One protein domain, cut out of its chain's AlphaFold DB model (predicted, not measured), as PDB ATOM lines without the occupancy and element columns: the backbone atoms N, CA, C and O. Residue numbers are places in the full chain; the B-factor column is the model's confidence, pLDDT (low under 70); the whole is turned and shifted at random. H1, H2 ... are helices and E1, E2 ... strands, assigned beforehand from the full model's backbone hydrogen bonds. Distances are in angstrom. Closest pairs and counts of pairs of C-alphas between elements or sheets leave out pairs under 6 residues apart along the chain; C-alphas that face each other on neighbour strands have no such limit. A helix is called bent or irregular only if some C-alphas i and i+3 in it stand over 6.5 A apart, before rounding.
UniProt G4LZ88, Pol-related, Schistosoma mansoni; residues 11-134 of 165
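What this domain is: This is residues 11 to 134 of the 165 residues of the protein "Pol-related" of Schistosoma mansoni (UniProt G4LZ88). A small closed barrel of five strands has one long hairpin, E2 and E3, that runs on well beyond it as a two-stranded arm. H1 lies near the far end of that arm, its residues 11 to 19 standing free, while H2 sits away from the barrel between two stretches of chain without named elements. The printed part has 124 residues, with two named helices and five named strands in the order H1 H2 E1 E2 E3 E4 E5; the class is mixed, helices and strands, and so is the barrel's pairing, parallel and antiparallel. It is only just compact, close to loose, with a radius of gyration of the C-alphas of 16.3 A and spans of 47 by 40 by 28 A.

Where its parts are: Find C-alpha 11 at (273.648, 195.881, 389.548); from there H1 runs through residues 11 to 23, 18.0 A long, and is irregular, with C-alphas 18 and 21 standing 7.3 A apart. H2 is residues 36 to 42. Look next at E1, residues 52 to 58, 18.2 A. E2, residues 71 to 82, begins at C-alpha 71, (247.585, 187.474, 359.423), and is 33.0 A long; E3, residues 87 to 98, runs 33.9 A. E4 is residues 109 to 114. E5, residues 125 to 132, bends by 61 degrees at residue 128 and ends at C-alpha 132, (262.704, 185.525, 348.257).

How they stand to each other: Start with the barrel: round its ring run E1 E2 E3 E5 E4 and back to E1. E1, E2 and E3 form a meander, each strand the antiparallel neighbour of the one before; with E4, the antiparallel neighbour of E1, they make a Greek key. In the hairpin of E1 and E2, N 58 and O 73 are 2.8 A apart. In the hairpin of E2 and E3, look at N 76 and O 93, 2.8 A; E1 lies beside residues 73 to 76 of E2. E3 and E5 are parallel, with N 127 and O 98 at 2.8 A. E4 and E5 are a hairpin, with N 113 and O 126 at 2.9 A. E4 and E1 are antiparallel neighbours, with N 112 and O 53 within hydrogen-bond range at 2.8 A. H1 is not on the barrel, but only just, with 4 pairs of C-alphas within 10 A; its closest to E2 are the C-alphas of Tyr 23 and Asn 82, 6.0 A. H2 is not on the barrel, and is apart from H1. Every O i to N i+4 pair is within hydrogen-bond range in H2, and 5 of 9 in H1.

The domain as a whole: The C-alphas of Lys 11 and Gly 101 are the two farthest apart, 49.7 A. The printed part has no cut. The links H1 to H2 and E1 to E2 are long, 12 residues each. Mean pLDDT of the printed part is 84.1; residue 21 and residues 23 to 34 are under 70.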
ATOM      1  N   LYS A  11     273.115 194.550 389.192       82.12
ATOM      2  CA  LYS A  11     273.648 195.881 389.548       82.12
ATOM      3  C   LYS A  11     274.067 196.701 388.327       82.12
ATOM      4  O   LYS A  11     273.737 197.878 388.237       82.12
ATOM      5  N   ILE A  12     274.770 196.076 387.383       77.39
ATOM      6  CA  ILE A  12     275.204 196.739 386.150       77.39
ATOM      7  C   ILE A  12     273.966 197.137 385.346       77.39
ATOM      8  O   ILE A  12     273.872 198.263 384.868       77.39
ATOM      9  N   PHE A  13     272.982 196.242 385.263       71.46
ATOM     10  CA  PHE A  13     271.751 196.501 384.529       71.46
ATOM     11  C   PHE A  13     270.989 197.723 385.056       71.46
ATOM     12  O   PHE A  13     270.635 198.584 384.255       71.46
ATOM     13  N   LYS A  14     270.827 197.847 386.383       81.77
ATOM     14  CA  LYS A  14     270.186 199.013 387.020       81.77
ATOM     15  C   LYS A  14     270.847 200.342 386.640       81.77
ATOM     16  O   LYS A  14     270.148 201.323 386.417       81.77
ATOM     17  N   ASN A  15     272.175 200.374 386.529       81.43
ATOM     18  CA  ASN A  15     272.905 201.601 386.196       81.43
ATOM     19  C   ASN A  15     272.796 201.971 384.709       81.43
ATOM     20  O   ASN A  15     272.821 203.148 384.360       81.43
ATOM     21  N   ILE A  16     272.685 200.977 383.821       74.32
ATOM     22  CA  ILE A  16     272.542 201.225 382.380       74.32
ATOM     23  C   ILE A  16     271.098 201.538 381.996       74.32
ATOM     24  O   ILE A  16     270.900 202.341 381.088       74.32
ATOM     25  N   GLU A  17     270.108 200.945 382.670       75.77
ATOM     26  CA  GLU A  17     268.676 201.088 382.380       75.77
ATOM     27  C   GLU A  17     268.218 202.522 382.042       75.77
ATOM     28  O   GLU A  17     267.670 202.705 380.948       75.77
ATOM     29  N   PRO A  18     268.512 203.558 382.857       81.69
ATOM     30  CA  PRO A  18     268.097 204.933 382.559       81.69
ATOM     31  C   PRO A  18     268.752 205.510 381.299       81.69
ATOM     32  O   PRO A  18     268.210 206.406 380.654       81.69
ATOM     33  N   HIS A  19     269.913 204.993 380.907       77.67
ATOM     34  CA  HIS A  19     270.641 205.453 379.733       77.67
ATOM     35  C   HIS A  19     270.428 204.577 378.500       77.67
ATOM     36  O   HIS A  19     270.976 204.895 377.442       77.67
ATOM     37  N   ILE A  20     269.624 203.508 378.588       72.01
ATOM     38  CA  ILE A  20     269.384 202.622 377.445       72.01
ATOM     39  C   ILE A  20     268.846 203.427 376.270       72.01
ATOM     40  O   ILE A  20     269.393 203.308 375.189       72.01
ATOM     41  N   GLN A  21     267.848 204.293 376.453       69.10
ATOM     42  CA  GLN A  21     267.323 205.083 375.330       69.10
ATOM     43  C   GLN A  21     268.323 206.128 374.814       69.10
ATOM     44  O   GLN A  21     268.332 206.424 373.622       69.10
ATOM     45  N   LYS A  22     269.197 206.646 375.686       73.21
ATOM     46  CA  LYS A  22     270.240 207.614 375.315       73.21
ATOM     47  C   LYS A  22     271.318 206.976 374.434       73.21
ATOM     48  O   LYS A  22     271.729 207.568 373.438       73.21
ATOM     49  N   TYR A  23     271.782 205.781 374.800       67.39
ATOM     50  CA  TYR A  23     272.849 205.071 374.083       67.39
ATOM     51  C   TYR A  23     272.328 204.125 372.992       67.39
ATOM     52  O   TYR A  23     273.049 203.831 372.039       67.39
ATOM     53  N   PHE A  24     271.074 203.691 373.116       65.49
ATOM     54  CA  PHE A  24     270.348 202.789 372.223       65.49
ATOM     55  C   PHE A  24     268.939 203.348 371.955       65.49
ATOM     56  O   PHE A  24     267.953 202.815 372.481       65.49
ATOM     57  N   PRO A  25     268.812 204.422 371.154       61.26
ATOM     58  CA  PRO A  25     267.508 204.932 370.750       61.26
ATOM     59  C   PRO A  25     266.747 203.827 370.007       61.26
ATOM     60  O   PRO A  25     267.049 203.456 368.873       61.26
ATOM     61  N   TYR A  26     265.787 203.235 370.711       59.68
ATOM     62  CA  TYR A  26     264.975 202.134 370.224       59.68
ATOM     63  C   TYR A  26     263.938 202.710 369.257       59.68
ATOM     64  O   TYR A  26     263.063 203.456 369.685       59.68
ATOM     65  N   HIS A  27     263.932 202.291 367.990       56.44
ATOM     66  CA  HIS A  27     262.696 202.363 367.203       56.44
ATOM     67  C   HIS A  27     261.730 201.296 367.733       56.44
ATOM     68  O   HIS A  27     261.686 200.171 367.234       56.44
ATOM     69  N   LYS A  28     261.020 201.601 368.822       53.92
ATOM     70  CA  LYS A  28     259.756 200.925 369.131       53.92
ATOM     71  C   LYS A  28     258.667 201.596 368.278       53.92
ATOM     72  O   LYS A  28     258.736 202.812 368.114       53.92
ATOM     73  N   PRO A  29     257.684 200.857 367.739       51.35
ATOM     74  CA  PRO A  29     256.476 201.498 367.228       51.35
ATOM     75  C   PRO A  29     255.859 202.326 368.362       51.35
ATOM     76  O   PRO A  29     255.842 201.863 369.506       51.35
ATOM     77  N   GLU A  30     255.384 203.537 368.064       50.00
ATOM     78  CA  GLU A  30     254.966 204.525 369.079       50.00
ATOM     79  C   GLU A  30     253.842 204.013 370.001       50.00
ATOM     80  O   GLU A  30     253.668 204.516 371.108       50.00
ATOM     81  N   LEU A  31     253.127 202.960 369.580       51.02
ATOM     82  CA  LEU A  31     252.075 202.290 370.351       51.02
ATOM     83  C   LEU A  31     252.427 200.897 370.898       51.02
ATOM     84  O   LEU A  31     251.547 200.172 371.360       51.02
ATOM     85  N   GLY A  32     253.701 200.497 370.888       56.20
ATOM     86  CA  GLY A  32     254.109 199.194 371.415       56.20
ATOM     87  C   GLY A  32     253.724 199.002 372.889       56.20
ATOM     88  O   GLY A  32     254.325 199.620 373.764       56.20
ATOM     89  N   GLY A  33     252.776 198.096 373.157       58.55
ATOM     90  CA  GLY A  33     252.344 197.716 374.509       58.55
ATOM     91  C   GLY A  33     251.090 198.425 375.031       58.55
ATOM     92  O   GLY A  33     250.724 198.210 376.181       58.55
ATOM     93  N   ILE A  34     250.427 199.248 374.216       66.56
ATOM     94  CA  ILE A  34     249.170 199.910 374.593       66.56
ATOM     95  C   ILE A  34     247.999 199.011 374.184       66.56
ATOM     96  O   ILE A  34     247.985 198.488 373.071       66.56
ATOM     97  N   SER A  35     247.029 198.804 375.078       73.66
ATOM     98  CA  SER A  35     245.851 197.988 374.765       73.66
ATOM     99  C   SER A  35     244.920 198.711 373.777       73.66
ATOM    100  O   SER A  35     244.867 199.946 373.787       73.66
ATOM    101  N   PRO A  36     244.135 197.979 372.961       77.67
ATOM    102  CA  PRO A  36     243.165 198.587 372.046       77.67
ATOM    103  C   PRO A  36     242.180 199.514 372.767       77.67
ATOM    104  O   PRO A  36     241.880 200.598 372.278       77.67
ATOM    105  N   GLN A  37     241.740 199.116 373.967       84.12
ATOM    106  CA  GLN A  37     240.848 199.901 374.825       84.12
ATOM    107  C   GLN A  37     241.503 201.203 375.296       84.12
ATOM    108  O   GLN A  37     240.899 202.268 375.258       84.12
ATOM    109  N   HIS A  38     242.764 201.146 375.725       82.66
ATOM    110  CA  HIS A  38     243.451 202.349 376.180       82.66
ATOM    111  C   HIS A  38     243.734 203.297 375.009       82.66
ATOM    112  O   HIS A  38     243.655 204.518 375.154       82.66
ATOM    113  N   ALA A  39     244.043 202.755 373.831       81.82
ATOM    114  CA  ALA A  39     244.255 203.554 372.634       81.82
ATOM    115  C   ALA A  39     242.967 204.223 372.136       81.82
ATOM    116  O   ALA A  39     243.031 205.390 371.749       81.82
ATOM    117  N   SER A  40     241.814 203.543 372.205       81.98
ATOM    118  CA  SER A  40     240.522 204.144 371.852       81.98
ATOM    119  C   SER A  40     240.142 205.272 372.810       81.98
ATOM    120  O   SER A  40     239.770 206.344 372.346       81.98
ATOM    121  N   ILE A  41     240.339 205.086 374.121       87.19
ATOM    122  CA  ILE A  41     240.094 206.128 375.132       87.19
ATOM    123  C   ILE A  41     241.013 207.340 374.923       87.19
ATOM    124  O   ILE A  41     240.573 208.480 375.012       87.19
ATOM    125  N   THR A  42     242.298 207.112 374.628       84.85
ATOM    126  CA  THR A  42     243.276 208.209 374.480       84.85
ATOM    127  C   THR A  42     243.217 208.873 373.093       84.85
ATOM    128  O   THR A  42     243.868 209.891 372.873       84.85
ATOM    129  N   GLY A  43     242.526 208.275 372.116       80.06
ATOM    130  CA  GLY A  43     242.526 208.728 370.717       80.06
ATOM    131  C   GLY A  43     243.879 208.594 369.999       80.06
ATOM    132  O   GLY A  43     244.064 209.129 368.905       80.06
ATOM    133  N   LYS A  44     244.855 207.892 370.592       75.80
ATOM    134  CA  LYS A  44     246.192 207.726 370.006       75.80
ATOM    135  C   LYS A  44     246.136 206.726 368.854       75.80
ATOM    136  O   LYS A  44     245.811 205.558 369.052       75.80
ATOM    137  N   LYS A  45     246.509 207.174 367.654       73.69
ATOM    138  CA  LYS A  45     246.609 206.326 366.457       73.69
ATOM    139  C   LYS A  45     247.975 205.662 366.381       73.69
ATOM    140  O   LYS A  45     248.991 206.343 366.509       73.69
ATOM    141  N   ALA A  46     247.998 204.347 366.156       74.43
ATOM    142  CA  ALA A  46     249.238 203.607 365.953       74.43
ATOM    143  C   ALA A  46     250.019 204.197 364.769       74.43
ATOM    144  O   ALA A  46     249.527 204.236 363.644       74.43
ATOM    145  N   LYS A  47     251.233 204.690 365.031       75.56
ATOM    146  CA  LYS A  47     252.143 205.175 363.994       75.56
ATOM    147  C   LYS A  47     253.202 204.116 363.736       75.56
ATOM    148  O   LYS A  47     253.978 203.754 364.628       75.56
ATOM    149  N   VAL A  48     253.194 203.581 362.520       80.97
ATOM    150  CA  VAL A  48     254.229 202.655 362.064       80.97
ATOM    151  C   VAL A  48     255.521 203.419 361.763       80.97
ATOM    152  O   VAL A  48     255.464 204.539 361.263       80.97
ATOM    153  N   PRO A  49     256.688 202.841 362.099       82.04
ATOM    154  CA  PRO A  49     257.970 203.528 361.968       82.04
ATOM    155  C   PRO A  49     258.490 203.630 360.528       82.04
ATOM    156  O   PRO A  49     259.383 204.438 360.288       82.04
ATOM    157  N   PHE A  50     257.995 202.797 359.608       87.75
ATOM    158  CA  PHE A  50     258.469 202.718 358.227       87.75
ATOM    159  C   PHE A  50     257.276 202.607 357.278       87.75
ATOM    160  O   PHE A  50     256.307 201.921 357.601       87.75
ATOM    161  N   ASP A  51     257.369 203.235 356.107       92.92
ATOM    162  CA  ASP A  51     256.364 203.078 355.048       92.92
ATOM    163  C   ASP A  51     256.565 201.765 354.287       92.92
ATOM    164  O   ASP A  51     255.607 201.058 353.986       92.92
ATOM    165  N   TYR A  52     257.826 201.405 354.051       95.44
ATOM    166  CA  TYR A  52     258.239 200.137 353.463       95.44
ATOM    167  C   TYR A  52     259.274 199.463 354.349       95.44
ATOM    168  O   TYR A  52     260.143 200.123 354.924       95.44
ATOM    169  N   ALA A  53     259.212 198.139 354.436       94.81
ATOM    170  CA  ALA A  53     260.242 197.361 355.099       94.81
ATOM    171  C   ALA A  53     260.373 195.970 354.482       94.81
ATOM    172  O   ALA A  53     259.416 195.421 353.946       94.81
ATOM    173  N   ILE A  54     261.563 195.386 354.599       96.55
ATOM    174  CA  ILE A  54     261.810 193.984 354.260       96.55
ATOM    175  C   ILE A  54     261.979 193.203 355.556       96.55
ATOM    176  O   ILE A  54     262.656 193.648 356.488       96.55
ATOM    177  N   GLY A  55     261.350 192.037 355.618       95.93
ATOM    178  CA  GLY A  55     261.400 191.168 356.779       95.93
ATOM    179  C   GLY A  55     261.306 189.703 356.430       95.93
ATOM    180  O   GLY A  55     261.060 189.334 355.290       95.93
ATOM    181  N   GLN A  56     261.472 188.876 357.451       96.99
ATOM    182  CA  GLN A  56     261.329 187.433 357.345       96.99
ATOM    183  C   GLN A  56     260.034 186.979 358.015       96.99
ATOM    184  O   GLN A  56     259.715 187.440 359.116       96.99
ATOM    185  N   ILE A  57     259.309 186.049 357.402       96.18
ATOM    186  CA  ILE A  57     258.134 185.431 358.022       96.18
ATOM    187  C   ILE A  57     258.560 184.488 359.148       96.18
ATOM    188  O   ILE A  57     259.483 183.686 359.016       96.18
ATOM    189  N   VAL A  58     257.871 184.590 360.282       94.88
ATOM    190  CA  VAL A  58     258.132 183.827 361.504       94.88
ATOM    191  C   VAL A  58     256.842 183.167 361.970       94.88
ATOM    192  O   VAL A  58     255.804 183.823 361.951       94.88
ATOM    193  N   PRO A  59     256.889 181.926 362.477       92.76
ATOM    194  CA  PRO A  59     255.696 181.263 362.978       92.76
ATOM    195  C   PRO A  59     255.166 181.911 364.267       92.76
ATOM    196  O   PRO A  59     255.905 182.448 365.106       92.76
ATOM    197  N   PHE A  60     253.858 181.798 364.457       87.02
ATOM    198  CA  PHE A  60     253.178 181.934 365.735       87.02
ATOM    199  C   PHE A  60     253.328 180.642 366.543       87.02
ATOM    200  O   PHE A  60     252.462 179.775 366.532       87.02
ATOM    201  N   SER A  61     254.424 180.530 367.297       82.90
ATOM    202  CA  SER A  61     254.731 179.320 368.071       82.90
ATOM    203  C   SER A  61     254.832 178.087 367.158       82.90
ATOM    204  O   SER A  61     255.888 177.886 366.565       82.90
ATOM    205  N   GLN A  62     253.749 177.320 366.996       77.62
ATOM    206  CA  GLN A  62     253.679 176.131 366.143       77.62
ATOM    207  C   GLN A  62     252.991 176.383 364.792       77.62
ATOM    208  O   GLN A  62     253.243 175.643 363.847       77.62
ATOM    209  N   SER A  63     252.139 177.408 364.671       78.39
ATOM    210  CA  SER A  63     251.388 177.697 363.444       78.39
ATOM    211  C   SER A  63     252.029 178.824 362.638       78.39
ATOM    212  O   SER A  63     252.671 179.721 363.180       78.39
ATOM    213  N   LEU A  64     251.836 178.813 361.319       73.10
ATOM    214  CA  LEU A  64     252.204 179.928 360.432       73.10
ATOM    215  C   LEU A  64     251.450 181.218 360.773       73.10
ATOM    216  O   LEU A  64     251.982 182.327 360.710       73.10
ATOM    217  N   THR A  65     250.207 181.024 361.177       72.89
ATOM    218  CA  THR A  65     249.178 182.041 361.198       72.89
ATOM    219  C   THR A  65     248.631 182.194 362.612       72.89
ATOM    220  O   THR A  65     248.719 181.267 363.422       72.89
ATOM    221  N   SER A  66     248.108 183.378 362.936       75.34
ATOM    222  CA  SER A  66     247.408 183.587 364.212       75.34
ATOM    223  C   SER A  66     246.041 182.878 364.210       75.34
ATOM    224  O   SER A  66     245.746 182.081 363.325       75.34
ATOM    225  N   SER A  67     245.159 183.207 365.157       77.12
ATOM    226  CA  SER A  67     243.737 182.838 365.066       77.12
ATOM    227  C   SER A  67     243.061 183.346 363.779       77.12
ATOM    228  O   SER A  67     242.026 182.816 363.393       77.12
ATOM    229  N   PHE A  68     243.635 184.358 363.117       82.79
ATOM    230  CA  PHE A  68     243.156 184.913 361.849       82.79
ATOM    231  C   PHE A  68     243.974 184.396 360.658       82.79
ATOM    232  O   PHE A  68     245.171 184.702 360.630       82.79
ATOM    233  N   PRO A  69     243.351 183.710 359.672       86.23
ATOM    234  CA  PRO A  69     244.028 183.026 358.563       86.23
ATOM    235  C   PRO A  69     244.879 183.956 357.675       86.23
ATOM    236  O   PRO A  69     245.900 183.541 357.128       86.23
ATOM    237  N   ASP A  70     244.512 185.235 357.594       91.89
ATOM    238  CA  ASP A  70     245.159 186.204 356.702       91.89
ATOM    239  C   ASP A  70     246.259 187.028 357.386       91.89
ATOM    240  O   ASP A  70     246.782 187.983 356.811       91.89
ATOM    241  N   ILE A  71     246.607 186.709 358.640       93.04
ATOM    242  CA  ILE A  71     247.585 187.474 359.423       93.04
ATOM    243  C   ILE A  71     248.820 186.632 359.718       93.04
ATOM    244  O   ILE A  71     248.784 185.682 360.504       93.04
ATOM    245  N   VAL A  72     249.952 187.082 359.183       94.33
ATOM    246  CA  VAL A  72     251.273 186.500 359.431       94.33
ATOM    247  C   VAL A  72     252.146 187.419 360.272       94.33
ATOM    248  O   VAL A  72     251.955 188.636 360.344       94.33
ATOM    249  N   LYS A  73     253.136 186.823 360.937       93.94
ATOM    250  CA  LYS A  73     254.107 187.548 361.753       93.94
ATOM    251  C   LYS A  73     255.396 187.741 360.970       93.94
ATOM    252  O   LYS A  73     256.083 186.780 360.641       93.94
ATOM    253  N   VAL A  74     255.762 188.996 360.740       94.94
ATOM    254  CA  VAL A  74     256.988 189.362 360.024       94.94
ATOM    255  C   VAL A  74     257.991 189.955 360.998       94.94
ATOM    256  O   VAL A  74     257.686 190.860 361.777       94.94
ATOM    257  N   ARG A  75     259.210 189.432 360.975       94.06
ATOM    258  CA  ARG A  75     260.350 189.911 361.747       94.06
ATOM    259  C   ARG A  75     261.161 190.882 360.903       94.06
ATOM    260  O   ARG A  75     261.742 190.499 359.895       94.06
ATOM    261  N   LEU A  76     261.225 192.122 361.365       92.73
ATOM    262  CA  LEU A  76     262.064 193.168 360.803       92.73
ATOM    263  C   LEU A  76     263.363 193.276 361.590       92.73
ATOM    264  O   LEU A  76     263.371 193.217 362.826       92.73
ATOM    265  N   HIS A  77     264.445 193.508 360.859       90.43
ATOM    266  CA  HIS A  77     265.754 193.822 361.405       90.43
ATOM    267  C   HIS A  77     266.136 195.243 360.996       90.43
ATOM    268  O   HIS A  77     266.119 195.584 359.820       90.43
ATOM    269  N   LYS A  78     266.507 196.069 361.973       87.96
ATOM    270  CA  LYS A  78     267.102 197.386 361.741       87.96
ATOM    271  C   LYS A  78     268.491 197.420 362.355       87.96
ATOM    272  O   LYS A  78     268.663 197.004 363.497       87.96
ATOM    273  N   LEU A  79     269.473 197.931 361.622       86.91
ATOM    274  CA  LEU A  79     270.778 198.239 362.193       86.91
ATOM    275  C   LEU A  79     270.679 199.542 362.989       86.91
ATOM    276  O   LEU A  79     270.370 200.598 362.441       86.91
ATOM    277  N   CYS A  80     270.933 199.456 364.291       82.50
ATOM    278  CA  CYS A  80     270.962 200.602 365.192       82.50
ATOM    279  C   CYS A  80     272.390 200.816 365.697       82.50
ATOM    280  O   CYS A  80     273.039 199.872 366.154       82.50
ATOM    281  N   LEU A  81     272.877 202.057 365.622       81.48
ATOM    282  CA  LEU A  81     274.194 202.432 366.128       81.48
ATOM    283  C   LEU A  81     274.168 202.488 367.657       81.48
ATOM    284  O   LEU A  81     273.396 203.242 368.247       81.48
ATOM    285  N   ASN A  82     275.059 201.739 368.298       79.40
ATOM    286  CA  ASN A  82     275.392 201.959 369.695       79.40
ATOM    287  C   ASN A  82     276.434 203.079 369.777       79.40
ATOM    288  O   ASN A  82     277.586 202.868 369.397       79.40
ATOM    289  N   ARG A  83     276.040 204.245 370.298       78.15
ATOM    290  CA  ARG A  83     276.915 205.430 370.377       78.15
ATOM    291  C   ARG A  83     278.089 205.260 371.340       78.15
ATOM    292  O   ARG A  83     279.097 205.926 371.170       78.15
ATOM    293  N   PHE A  84     277.970 204.386 372.339       78.75
ATOM    294  CA  PHE A  84     279.051 204.137 373.292       78.75
ATOM    295  C   PHE A  84     280.140 203.240 372.693       78.75
ATOM    296  O   PHE A  84     281.321 203.500 372.865       78.75
ATOM    297  N   LEU A  85     279.738 202.190 371.969       82.87
ATOM    298  CA  LEU A  85     280.674 201.252 371.334       82.87
ATOM    299  C   LEU A  85     281.070 201.655 369.908       82.87
ATOM    300  O   LEU A  85     281.902 200.981 369.311       82.87
ATOM    301  N   MET A  86     280.421 202.676 369.339       86.50
ATOM    302  CA  MET A  86     280.542 203.068 367.929       86.50
ATOM    303  C   MET A  86     280.365 201.884 366.963       86.50
ATOM    304  O   MET A  86     281.049 201.764 365.952       86.50
ATOM    305  N   LYS A  87     279.424 200.984 367.282       85.81
ATOM    306  CA  LYS A  87     279.162 199.752 366.524       85.81
ATOM    307  C   LYS A  87     277.673 199.567 366.263       85.81
ATOM    308  O   LYS A  87     276.850 199.802 367.149       85.81
ATOM    309  N   TYR A  88     277.328 199.116 365.059       85.45
ATOM    310  CA  TYR A  88     275.956 198.765 364.704       85.45
ATOM    311  C   TYR A  88     275.572 197.388 365.242       85.45
ATOM    312  O   TYR A  88     276.348 196.434 365.186       85.45
ATOM    313  N   PHE A  89     274.342 197.288 365.732       83.22
ATOM    314  CA  PHE A  89     273.743 196.034 366.168       83.22
ATOM    315  C   PHE A  89     272.368 195.862 365.533       83.22
ATOM    316  O   PHE A  89     271.621 196.828 365.368       83.22
ATOM    317  N   TYR A  90     272.014 194.615 365.221       85.39
ATOM    318  CA  TYR A  90     270.663 194.292 364.785       85.39
ATOM    319  C   TYR A  90     269.674 194.464 365.932       85.39
ATOM    320  O   TYR A  90     269.753 193.812 366.977       85.39
ATOM    321  N   GLN A  91     268.692 195.319 365.697       82.98
ATOM    322  CA  GLN A  91     267.502 195.442 366.501       82.98
ATOM    323  C   GLN A  91     266.350 194.760 365.771       82.98
ATOM    324  O   GLN A  91     265.957 195.151 364.674       82.98
ATOM    325  N   THR A  92     265.808 193.736 366.415       85.93
ATOM    326  CA  THR A  92     264.730 192.919 365.865       85.93
ATOM    327  C   THR A  92     263.390 193.331 366.459       85.93
ATOM    328  O   THR A  92     263.274 193.464 367.682       85.93
ATOM    329  N   ALA A  93     262.375 193.482 365.616       87.14
ATOM    330  CA  ALA A  93     260.986 193.666 366.023       87.14
ATOM    331  C   ALA A  93     260.075 192.802 365.150       87.14
ATOM    332  O   ALA A  93     260.387 192.538 363.994       87.14
ATOM    333  N   THR A  94     258.961 192.339 365.707       90.35
ATOM    334  CA  THR A  94     257.982 191.541 364.964       90.35
ATOM    335  C   THR A  94     256.691 192.320 364.815       90.35
ATOM    336  O   THR A  94     256.191 192.834 365.813       90.35
ATOM    337  N   TYR A  95     256.153 192.356 363.605       90.65
ATOM    338  CA  TYR A  95     254.916 193.038 363.248       90.65
ATOM    339  C   TYR A  95     253.909 192.042 362.691       90.65
ATOM    340  O   TYR A  95     254.288 190.992 362.168       90.65
ATOM    341  N   TRP A  96     252.628 192.360 362.842       91.70
ATOM    342  CA  TRP A  96     251.550 191.606 362.218       91.70
ATOM    343  C   TRP A  96     251.262 192.222 360.858       91.70
ATOM    344  O   TRP A  96     251.181 193.447 360.729       91.70
ATOM    345  N   VAL A  97     251.164 191.366 359.850       94.07
ATOM    346  CA  VAL A  97     251.060 191.754 358.448       94.07
ATOM    347  C   VAL A  97     249.920 190.977 357.818       94.07
ATOM    348  O   VAL A  97     249.812 189.769 358.018       94.07
ATOM    349  N   HIS A  98     249.075 191.677 357.070       94.83
ATOM    350  CA  HIS A  98     247.993 191.055 356.320       94.83
ATOM    351  C   HIS A  98     248.507 190.479 354.992       94.83
ATOM    352  O   HIS A  98     249.164 191.197 354.238       94.83
ATOM    353  N   THR A  99     248.202 189.217 354.688       93.76
ATOM    354  CA  THR A  99     248.748 188.482 353.532       93.76
ATOM    355  C   THR A  99     248.117 188.846 352.196       93.76
ATOM    356  O   THR A  99     248.712 188.537 351.178       93.76
ATOM    357  N   GLN A 100     246.943 189.487 352.160       92.29
ATOM    358  CA  GLN A 100     246.242 189.867 350.915       92.29
ATOM    359  C   GLN A 100     246.042 188.704 349.915       92.29
ATOM    360  O   GLN A 100     245.952 188.933 348.712       92.29
ATOM    361  N   GLY A 101     245.981 187.457 350.396       91.49
ATOM    362  CA  GLY A 101     245.834 186.267 349.550       91.49
ATOM    363  C   GLY A 101     247.134 185.742 348.924       91.49
ATOM    364  O   GLY A 101     247.092 184.763 348.183       91.49
ATOM    365  N   PHE A 102     248.292 186.336 349.224       92.85
ATOM    366  CA  PHE A 102     249.578 185.782 348.802       92.85
ATOM    367  C   PHE A 102     249.883 184.469 349.535       92.85
ATOM    368  O   PHE A 102     249.732 184.370 350.756       92.85
ATOM    369  N   LEU A 103     250.376 183.481 348.785       92.53
ATOM    370  CA  LEU A 103     250.926 182.247 349.342       92.53
ATOM    371  C   LEU A 103     252.265 182.559 350.011       92.53
ATOM    372  O   LEU A 103     253.174 183.090 349.373       92.53
ATOM    373  N   VAL A 104     252.369 182.246 351.299       94.18
ATOM    374  CA  VAL A 104     253.535 182.562 352.125       94.18
ATOM    375  C   VAL A 104     253.901 181.394 353.030       94.18
ATOM    376  O   VAL A 104     253.026 180.761 353.621       94.18
ATOM    377  N   ASN A 105     255.199 181.149 353.181       93.73
ATOM    378  CA  ASN A 105     255.758 180.106 354.032       93.73
ATOM    379  C   ASN A 105     256.632 180.679 355.155       93.73
ATOM    380  O   ASN A 105     257.047 181.841 355.153       93.73
ATOM    381  N   VAL A 106     256.921 179.838 356.158       94.40
ATOM    382  CA  VAL A 106     257.843 180.202 357.238       94.40
ATOM    383  C   VAL A 106     259.220 180.396 356.621       94.40
ATOM    384  O   VAL A 106     259.728 179.501 355.958       94.40
ATOM    385  N   GLY A 107     259.859 181.523 356.923       94.24
ATOM    386  CA  GLY A 107     261.228 181.789 356.501       94.24
ATOM    387  C   GLY A 107     261.352 182.595 355.213       94.24
ATOM    388  O   GLY A 107     262.449 183.101 354.976       94.24
ATOM    389  N   ASP A 108     260.264 182.791 354.465       96.53
ATOM    390  CA  ASP A 108     260.243 183.653 353.280       96.53
ATOM    391  C   ASP A 108     260.648 185.087 353.634       96.53
ATOM    392  O   ASP A 108     260.283 185.620 354.694       96.53
ATOM    393  N   ILE A 109     261.381 185.726 352.723       97.33
ATOM    394  CA  ILE A 109     261.723 187.144 352.809       97.33
ATOM    395  C   ILE A 109     260.697 187.934 352.006       97.33
ATOM    396  O   ILE A 109     260.505 187.720 350.807       97.33
ATOM    397  N   VAL A 110     260.042 188.871 352.683       97.65
ATOM    398  CA  VAL A 110     258.883 189.591 352.165       97.65
ATOM    399  C   VAL A 110     259.056 191.097 352.275       97.65
ATOM    400  O   VAL A 110     259.597 191.613 353.257       97.65
ATOM    401  N   LEU A 111     258.554 191.796 351.261       97.71
ATOM    402  CA  LEU A 111     258.397 193.241 351.243       97.71
ATOM    403  C   LEU A 111     257.016 193.594 351.798       97.71
ATOM    404  O   LEU A 111     255.982 193.145 351.292       97.71
ATOM    405  N   ILE A 112     257.006 194.422 352.837       96.55
ATOM    406  CA  ILE A 112     255.797 194.901 353.497       96.55
ATOM    407  C   ILE A 112     255.651 196.405 353.302       96.55
ATOM    408  O   ILE A 112     256.634 197.149 353.292       96.55
ATOM    409  N   GLU A 113     254.407 196.841 353.156       96.02
ATOM    410  CA  GLU A 113     254.021 198.236 352.969       96.02
ATOM    411  C   GLU A 113     253.055 198.639 354.081       96.02
ATOM    412  O   GLU A 113     252.260 197.829 354.564       96.02
ATOM    413  N   LYS A 114     253.118 199.896 354.510       93.90
ATOM    414  CA  LYS A 114     252.149 200.486 355.427       93.90
ATOM    415  C   LYS A 114     250.736 200.409 354.835       93.90
ATOM    416  O   LYS A 114     250.507 200.731 353.672       93.90
ATOM    417  N   ALA A 115     249.778 199.975 355.647       91.84
ATOM    418  CA  ALA A 115     248.366 200.000 355.299       91.84
ATOM    419  C   ALA A 115     247.743 201.321 355.774       91.84
ATOM    420  O   ALA A 115     247.732 201.607 356.971       91.84
ATOM    421  N   ASP A 116     247.214 202.102 354.833       88.33
ATOM    422  CA  ASP A 116     246.378 203.272 355.098       88.33
ATOM    423  C   ASP A 116     245.035 203.068 354.367       88.33
ATOM    424  O   ASP A 116     245.025 203.073 353.133       88.33
ATOM    425  N   PRO A 117     243.907 202.865 355.077       86.98
ATOM    426  CA  PRO A 117     243.753 202.772 356.534       86.98
ATOM    427  C   PRO A 117     244.318 201.464 357.138       86.98
ATOM    428  O   PRO A 117     244.450 200.460 356.434       86.98
ATOM    429  N   PRO A 118     244.630 201.440 358.450       84.51
ATOM    430  CA  PRO A 118     245.078 200.224 359.126       84.51
ATOM    431  C   PRO A 118     243.969 199.165 359.165       84.51
ATOM    432  O   PRO A 118     242.824 199.476 359.487       84.51
ATOM    433  N   MET A 119     244.312 197.905 358.875       85.92
ATOM    434  CA  MET A 119     243.326 196.817 358.767       85.92
ATOM    435  C   MET A 119     242.813 196.344 360.132       85.92
ATOM    436  O   MET A 119     241.657 195.960 360.269       85.92
ATOM    437  N   ALA A 120     243.672 196.374 361.152       83.30
ATOM    438  CA  ALA A 120     243.315 196.107 362.542       83.30
ATOM    439  C   ALA A 120     244.256 196.875 363.478       83.30
ATOM    440  O   ALA A 120     245.302 197.356 363.048       83.30
ATOM    441  N   PHE A 121     243.938 196.933 364.775       80.17
ATOM    442  CA  PHE A 121     244.720 197.691 365.765       80.17
ATOM    443  C   PHE A 121     246.226 197.355 365.764       80.17
ATOM    444  O   PHE A 121     247.065 198.247 365.848       80.17
ATOM    445  N   ASN A 122     246.566 196.068 365.626       82.85
ATOM    446  CA  ASN A 122     247.954 195.596 365.558       82.85
ATOM    447  C   ASN A 122     248.456 195.382 364.118       82.85
ATOM    448  O   ASN A 122     249.661 195.222 363.910       82.85
ATOM    449  N   THR A 123     247.555 195.362 363.135       88.23
ATOM    450  CA  THR A 123     247.848 195.001 361.741       88.23
ATOM    451  C   THR A 123     247.899 196.266 360.897       88.23
ATOM    452  O   THR A 123     246.935 196.652 360.236       88.23
ATOM    453  N   MET A 124     249.053 196.924 360.964       88.80
ATOM    454  CA  MET A 124     249.319 198.208 360.302       88.80
ATOM    455  C   MET A 124     250.072 198.048 358.976       88.80
ATOM    456  O   MET A 124     250.303 199.030 358.279       88.80
ATOM    457  N   TYR A 125     250.497 196.828 358.647       93.97
ATOM    458  CA  TYR A 125     251.226 196.513 357.425       93.97
ATOM    459  C   TYR A 125     250.429 195.531 356.568       93.97
ATOM    460  O   TYR A 125     249.784 194.612 357.081       93.97
ATOM    461  N   LYS A 126     250.539 195.703 355.254       95.31
ATOM    462  CA  LYS A 126     250.079 194.773 354.224       95.31
ATOM    463  C   LYS A 126     251.286 194.152 353.523       95.31
ATOM    464  O   LYS A 126     252.331 194.792 353.372       95.31
ATOM    465  N   LEU A 127     251.157 192.895 353.123       96.35
ATOM    466  CA  LEU A 127     252.154 192.219 352.308       96.35
ATOM    467  C   LEU A 127     252.086 192.780 350.884       96.35
ATOM    468  O   LEU A 127     251.017 192.778 350.288       96.35
ATOM    469  N   LYS A 128     253.208 193.268 350.350       96.49
ATOM    470  CA  LYS A 128     253.268 193.794 348.979       96.49
ATOM    471  C   LYS A 128     253.773 192.753 347.990       96.49
ATOM    472  O   LYS A 128     253.234 192.628 346.897       96.49
ATOM    473  N   LYS A 129     254.850 192.058 348.359       95.99
ATOM    474  CA  LYS A 129     255.529 191.090 347.496       95.99
ATOM    475  C   LYS A 129     256.328 190.094 348.333       95.99
ATOM    476  O   LYS A 129     256.927 190.465 349.344       95.99
ATOM    477  N   VAL A 130     256.367 188.843 347.882       96.46
ATOM    478  CA  VAL A 130     257.340 187.850 348.352       96.46
ATOM    479  C   VAL A 130     258.590 188.005 347.490       96.46
ATOM    480  O   VAL A 130     258.540 187.757 346.289       96.46
ATOM    481  N   GLU A 131     259.678 188.505 348.079       95.21
ATOM    482  CA  GLU A 131     260.919 188.785 347.344       95.21
ATOM    483  C   GLU A 131     261.751 187.517 347.182       95.21
ATOM    484  O   GLU A 131     262.174 187.193 346.076       95.21
ATOM    485  N   PHE A 132     261.939 186.768 348.273       95.88
ATOM    486  CA  PHE A 132     262.704 185.525 348.257       95.88
ATOM    487  C   PHE A 132     261.924 184.423 348.982       95.88
ATOM    488  O   PHE A 132     261.944 184.375 350.219       95.88
ATOM    489  N   PRO A 133     261.208 183.557 348.242       95.61
ATOM    490  CA  PRO A 133     260.534 182.409 348.824       95.61
ATOM    491  C   PRO A 133     261.558 181.340 349.221       95.61
ATOM    492  O   PRO A 133     262.510 181.052 348.489       95.61
ATOM    493  N   LEU A 134     261.362 180.730 350.384       92.87
ATOM    494  CA  LEU A 134     262.229 179.681 350.895       92.87
ATOM    495  C   LEU A 134     262.148 178.446 349.983       92.87
ATOM    496  O   LEU A 134     261.066 177.947 349.682       92.87
TER     497      LEU A 134